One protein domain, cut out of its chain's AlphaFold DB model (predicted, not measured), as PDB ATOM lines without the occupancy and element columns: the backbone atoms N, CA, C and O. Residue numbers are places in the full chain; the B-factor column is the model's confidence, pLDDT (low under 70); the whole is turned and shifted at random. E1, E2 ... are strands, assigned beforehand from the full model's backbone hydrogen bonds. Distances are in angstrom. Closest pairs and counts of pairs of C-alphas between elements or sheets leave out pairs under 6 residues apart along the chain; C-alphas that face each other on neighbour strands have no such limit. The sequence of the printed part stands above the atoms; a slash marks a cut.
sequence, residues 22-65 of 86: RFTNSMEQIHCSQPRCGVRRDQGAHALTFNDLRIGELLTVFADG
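This is residues 22 to 65 of the 86 residues of an uncharacterized protein of Fusarium clavum (UniProt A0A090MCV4). With little regular structure, this is a hairpin of two strands, E2 and E3, along one side, and a long loop, residues 27 to 45, that folds back on itself and joins the short strand E1 to the hairpin. The printed part has 44 residues with three named strands, E1, E2 and E3 in that order, and no named helix; E2 and E3 make an antiparallel sheet. The class is all strand, with 14 of the 44 residues in named elements. It is compact, with a radius of gyration of the C-alphas of 10.6 A and spans of 31 by 25 by 16 A.

E1 is residues 24 to 26, 7.1 A long, from C-alpha 24 at (151.210, 175.999, 144.880). E2 is residues 46 to 48, 6.2 A. E3, residues 54 to 61, is 19.0 A and ends at C-alpha 61 at (157.105, 193.554, 142.775).

E1 pairs with no named strand; it is near E2, closest C-alphas 8.4 A, and apart from E3. The hairpin E2 and E3 is antiparallel at 136 degrees; C-alphas 46 and 57 face each other at 4.3 A, and N 47 and O 56 are within hydrogen-bond range at 2.9 A.

The C-alphas of Asn 51 and Ala 63 are farthest apart, 30.8 A. The link E1 to E2 is long, E2 to E3 tight. The printed part has no cut, and no printed residue is under 70 in pLDDT.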
ATOM      1  N   ARG A  22     153.794 176.562 138.088       96.56
ATOM      2  CA  ARG A  22     152.404 176.374 138.539       96.56
ATOM      3  C   ARG A  22     152.238 175.605 139.856       96.56
ATOM      4  O   ARG A  22     151.110 175.304 140.237       96.56
ATOM      5  N   PHE A  23     153.328 175.345 140.578       97.62
ATOM      6  CA  PHE A  23     153.289 174.749 141.910       97.62
ATOM      7  C   PHE A  23     152.678 175.723 142.921       97.62
ATOM      8  O   PHE A  23     152.970 176.923 142.884       97.62
ATOM      9  N   THR A  24     151.836 175.210 143.816       97.88
ATOM     10  CA  THR A  24     151.210 175.999 144.880       97.88
ATOM     11  C   THR A  24     152.104 176.037 146.113       97.88
ATOM     12  O   THR A  24     152.514 175.002 146.628       97.88
ATOM     13  N   ASN A  25     152.363 177.237 146.617       97.31
ATOM     14  CA  ASN A  25     153.212 177.499 147.773       97.31
ATOM     15  C   ASN A  25     152.410 178.220 148.863       97.31
ATOM     16  O   ASN A  25     151.397 178.865 148.581       97.31
ATOM     17  N   SER A  26     152.877 178.141 150.110       95.56
ATOM     18  CA  SER A  26     152.351 178.982 151.195       95.56
ATOM     19  C   SER A  26     152.725 180.448 150.956       95.56
ATOM     20  O   SER A  26     153.801 180.731 150.428       95.56
ATOM     21  N   MET A  27     151.882 181.398 151.379       93.38
ATOM     22  CA  MET A  27     152.235 182.824 151.333       93.38
ATOM     23  C   MET A  27     153.458 183.188 152.182       93.38
ATOM     24  O   MET A  27     154.152 184.147 151.844       93.38
ATOM     25  N   GLU A  28     153.765 182.390 153.208       91.81
ATOM     26  CA  GLU A  28     154.978 182.512 154.032       91.81
ATOM     27  C   GLU A  28     156.264 182.243 153.236       91.81
ATOM     28  O   GLU A  28     157.345 182.692 153.610       91.81
ATOM     29  N   GLN A  29     156.158 181.522 152.117       93.12
ATOM     30  CA  GLN A  29     157.287 181.183 151.263       93.12
ATOM     31  C   GLN A  29     157.405 182.202 150.136       93.12
ATOM     32  O   GLN A  29     156.496 182.345 149.321       93.12
ATOM     33  N   ILE A  30     158.548 182.882 150.058       92.88
ATOM     34  CA  ILE A  30     158.840 183.823 148.967       92.88
ATOM     35  C   ILE A  30     159.382 183.079 147.737       92.88
ATOM     36  O   ILE A  30     159.167 183.510 146.612       92.88
ATOM     37  N   HIS A  31     160.062 181.948 147.926       96.44
ATOM     38  CA  HIS A  31     160.586 181.125 146.835       96.44
ATOM     39  C   HIS A  31     159.692 179.915 146.587       96.44
ATOM     40  O   HIS A  31     159.087 179.372 147.513       96.44
ATOM     41  N   CYS A  32     159.609 179.488 145.330       97.62
ATOM     42  CA  CYS A  32     158.871 178.294 144.971       97.62
ATOM     43  C   CYS A  32     159.543 177.059 145.582       97.62
ATOM     44  O   CYS A  32     160.687 176.745 145.264       97.62
ATOM     45  N   SER A  33     158.798 176.323 146.405       95.81
ATOM     46  CA  SER A  33     159.265 175.124 147.109       95.81
ATOM     47  C   SER A  33     159.503 173.927 146.200       95.81
ATOM     48  O   SER A  33     160.056 172.924 146.645       95.81
ATOM     49  N   GLN A  34     159.084 173.999 144.934       95.81
ATOM     50  CA  GLN A  34     159.353 172.921 144.000       95.81
ATOM     51  C   GLN A  34     160.856 172.899 143.672       95.81
ATOM     52  O   GLN A  34     161.332 173.876 143.084       95.81
ATOM     53  N   PRO A  35     161.602 171.810 143.960       91.00
ATOM     54  CA  PRO A  35     163.069 171.815 143.910       91.00
ATOM     55  C   PRO A  35     163.664 172.169 142.546       91.00
ATOM     56  O   PRO A  35     164.741 172.745 142.469       91.00
ATOM     57  N   ARG A  36     162.959 171.847 141.456       93.50
ATOM     58  CA  ARG A  36     163.396 172.163 140.083       93.50
ATOM     59  C   ARG A  36     163.045 173.579 139.630       93.50
ATOM     60  O   ARG A  36     163.439 173.973 138.540       93.50
ATOM     61  N   CYS A  37     162.255 174.305 140.414       95.88
ATOM     62  CA  CYS A  37     161.839 175.659 140.093       95.88
ATOM     63  C   CYS A  37     162.633 176.661 140.925       95.88
ATOM     64  O   CYS A  37     163.391 177.435 140.355       95.88
ATOM     65  N   GLY A  38     162.465 176.660 142.253       94.38
ATOM     66  CA  GLY A  38     163.198 177.542 143.172       94.38
ATOM     67  C   GLY A  38     163.006 179.051 142.959       94.38
ATOM     68  O   GLY A  38     163.509 179.842 143.752       94.38
ATOM     69  N   VAL A  39     162.293 179.471 141.907       96.06
ATOM     70  CA  VAL A  39     162.174 180.881 141.533       96.06
ATOM     71  C   VAL A  39     161.471 181.670 142.625       96.06
ATOM     72  O   VAL A  39     160.557 181.176 143.293       96.06
ATOM     73  N   ARG A  40     161.890 182.921 142.782       95.44
ATOM     74  CA  ARG A  40     161.209 183.877 143.643       95.44
ATOM     75  C   ARG A  40     159.801 184.153 143.102       95.44
ATOM     76  O   ARG A  40     159.585 184.185 141.888       95.44
ATOM     77  N   ARG A  41     158.848 184.347 144.009       95.38
ATOM     78  CA  ARG A  41     157.523 184.879 143.705       95.38
ATOM     79  C   ARG A  41     157.681 186.231 143.027       95.38
ATOM     80  O   ARG A  41     158.380 187.100 143.546       95.38
ATOM     81  N   ASP A  42     157.060 186.362 141.867       95.69
ATOM     82  CA  ASP A  42     157.187 187.533 141.012       95.69
ATOM     83  C   ASP A  42     155.904 187.741 140.199       95.69
ATOM     84  O   ASP A  42     154.953 186.955 140.305       95.69
ATOM     85  N   GLN A  43     155.886 188.799 139.394       96.12
ATOM     86  CA  GLN A  43     154.814 189.138 138.474       96.12
ATOM     87  C   GLN A  43     154.285 187.901 137.723       96.12
ATOM     88  O   GLN A  43     155.043 187.083 137.198       96.12
ATOM     89  N   GLY A  44     152.959 187.758 137.696       96.25
ATOM     90  CA  GLY A  44     152.261 186.609 137.116       96.25
ATOM     91  C   GLY A  44     151.967 185.469 138.098       96.25
ATOM     92  O   GLY A  44     151.319 184.483 137.737       96.25
ATOM     93  N   ALA A  45     152.428 185.556 139.351       97.75
ATOM     94  CA  ALA A  45     152.045 184.597 140.383       97.75
ATOM     95  C   ALA A  45     150.550 184.730 140.698       97.75
ATOM     96  O   ALA A  45     150.042 185.837 140.842       97.75
ATOM     97  N   HIS A  46     149.822 183.621 140.840       98.12
ATOM     98  CA  HIS A  46     148.394 183.702 141.173       98.12
ATOM     99  C   HIS A  46     148.191 183.751 142.684       98.12
ATOM    100  O   HIS A  46     148.773 182.930 143.392       98.12
ATOM    101  N   ALA A  47     147.299 184.620 143.155       96.81
ATOM    102  CA  ALA A  47     146.821 184.602 144.532       96.81
ATOM    103  C   ALA A  47     145.765 183.507 144.684       96.81
ATOM    104  O   ALA A  47     144.817 183.446 143.894       96.81
ATOM    105  N   LEU A  48     145.928 182.646 145.687       96.88
ATOM    106  CA  LEU A  48     145.036 181.525 145.949       96.88
ATOM    107  C   LEU A  48     144.494 181.535 147.385       96.88
ATOM    108  O   LEU A  48     145.160 181.973 148.334       96.88
ATOM    109  N   THR A  49     143.302 180.964 147.545       94.88
ATOM    110  CA  THR A  49     142.767 180.597 148.857       94.88
ATOM    111  C   THR A  49     143.467 179.379 149.449       94.88
ATOM    112  O   THR A  49     144.298 178.735 148.808       94.88
ATOM    113  N   PHE A  50     143.112 179.032 150.690       92.62
ATOM    114  CA  PHE A  50     143.548 177.777 151.303       92.62
ATOM    115  C   PHE A  50     143.128 176.544 150.480       92.62
ATOM    116  O   PHE A  50     143.889 175.588 150.384       92.62
ATOM    117  N   ASN A  51     141.969 176.613 149.814       92.56
ATOM    118  CA  ASN A  51     141.411 175.546 148.976       92.56
ATOM    119  C   ASN A  51     141.837 175.655 147.498       92.56
ATOM    120  O   ASN A  51     141.159 175.135 146.618       92.56
ATOM    121  N   ASP A  52     142.924 176.373 147.207       93.88
ATOM    122  CA  ASP A  52     143.500 176.541 145.865       93.88
ATOM    123  C   ASP A  52     142.605 177.247 144.828       93.88
ATOM    124  O   ASP A  52     142.897 177.217 143.625       93.88
ATOM    125  N   LEU A  53     141.561 177.955 145.277       95.00
ATOM    126  CA  LEU A  53     140.759 178.824 144.412       95.00
ATOM    127  C   LEU A  53     141.556 180.079 144.062       95.00
ATOM    128  O   LEU A  53     142.095 180.734 144.953       95.00
ATOM    129  N   ARG A  54     141.619 180.433 142.775       96.06
ATOM    130  CA  ARG A  54     142.268 181.671 142.326       96.06
ATOM    131  C   ARG A  54     141.402 182.867 142.692       96.06
ATOM    132  O   ARG A  54     140.237 182.893 142.333       96.06
ATOM    133  N   ILE A  55     142.013 183.855 143.335       95.81
ATOM    134  CA  ILE A  55     141.361 185.104 143.757       95.81
ATOM    135  C   ILE A  55     142.088 186.348 143.249       95.81
ATOM    136  O   ILE A  55     141.713 187.459 143.599       95.81
ATOM    137  N   GLY A  56     143.162 186.183 142.479       95.81
ATOM    138  CA  GLY A  56     143.946 187.307 141.989       95.81
ATOM    139  C   GLY A  56     145.278 186.913 141.370       95.81
ATOM    140  O   GLY A  56     145.539 185.736 141.081       95.81
ATOM    141  N   GLU A  57     146.126 187.917 141.185       96.56
ATOM    142  CA  GLU A  57     147.437 187.821 140.551       96.56
ATOM    143  C   GLU A  57     148.390 188.918 141.043       96.56
ATOM    144  O   GLU A  57     147.972 190.029 141.371       96.56
ATOM    145  N   LEU A  58     149.681 188.599 141.110       96.19
ATOM    146  CA  LEU A  58     150.750 189.539 141.415       96.19
ATOM    147  C   LEU A  58     151.069 190.341 140.159       96.19
ATOM    148  O   LEU A  58     151.600 189.795 139.192       96.19
ATOM    149  N   LEU A  59     150.753 191.632 140.171       95.75
ATOM    150  CA  LEU A  59     150.962 192.501 139.017       95.75
ATOM    151  C   LEU A  59     152.387 193.051 138.970       95.75
ATOM    152  O   LEU A  59     152.958 193.183 137.894       95.75
ATOM    153  N   THR A  60     152.956 193.404 140.122       93.06
ATOM    154  CA  THR A  60     154.326 193.919 140.188       93.06
ATOM    155  C   THR A  60     154.948 193.688 141.560       93.06
ATOM    156  O   THR A  60     154.250 193.673 142.579       93.06
ATOM    157  N   VAL A  61     156.268 193.517 141.575       91.62
ATOM    158  CA  VAL A  61     157.105 193.554 142.775       91.62
ATOM    159  C   VAL A  61     157.983 194.794 142.669       91.62
ATOM    160  O   VAL A  61     158.737 194.950 141.709       91.62
ATOM    161  N   PHE A  62     157.866 195.698 143.633       90.56
ATOM    162  CA  PHE A  62     158.643 196.930 143.658       90.56
ATOM    163  C   PHE A  62     160.080 196.670 144.131       90.56
ATOM    164  O   PHE A  62     160.391 195.644 144.740       90.56
ATOM    165  N   ALA A  63     160.976 197.626 143.868       89.94
ATOM    166  CA  ALA A  63     162.398 197.511 144.206       89.94
ATOM    167  C   ALA A  63     162.666 197.355 145.717       89.94
ATOM    168  O   ALA A  63     163.675 196.771 146.101       89.94
ATOM    169  N   ASP A  64     161.757 197.833 146.570       88.00
ATOM    170  CA  ASP A  64     161.806 197.668 148.029       88.00
ATOM    171  C   ASP A  64     161.300 196.291 148.507       88.00
ATOM    172  O   ASP A  64     161.292 196.004 149.703       88.00
ATOM    173  N   GLY A  65     160.887 195.423 147.578       85.38
ATOM    174  CA  GLY A  65     160.338 194.100 147.852       85.38
ATOM    175  C   GLY A  65     158.843 194.086 148.170       85.38
ATOM    176  O   GLY A  65     158.309 193.004 148.413       85.38
TER     177      GLY A  65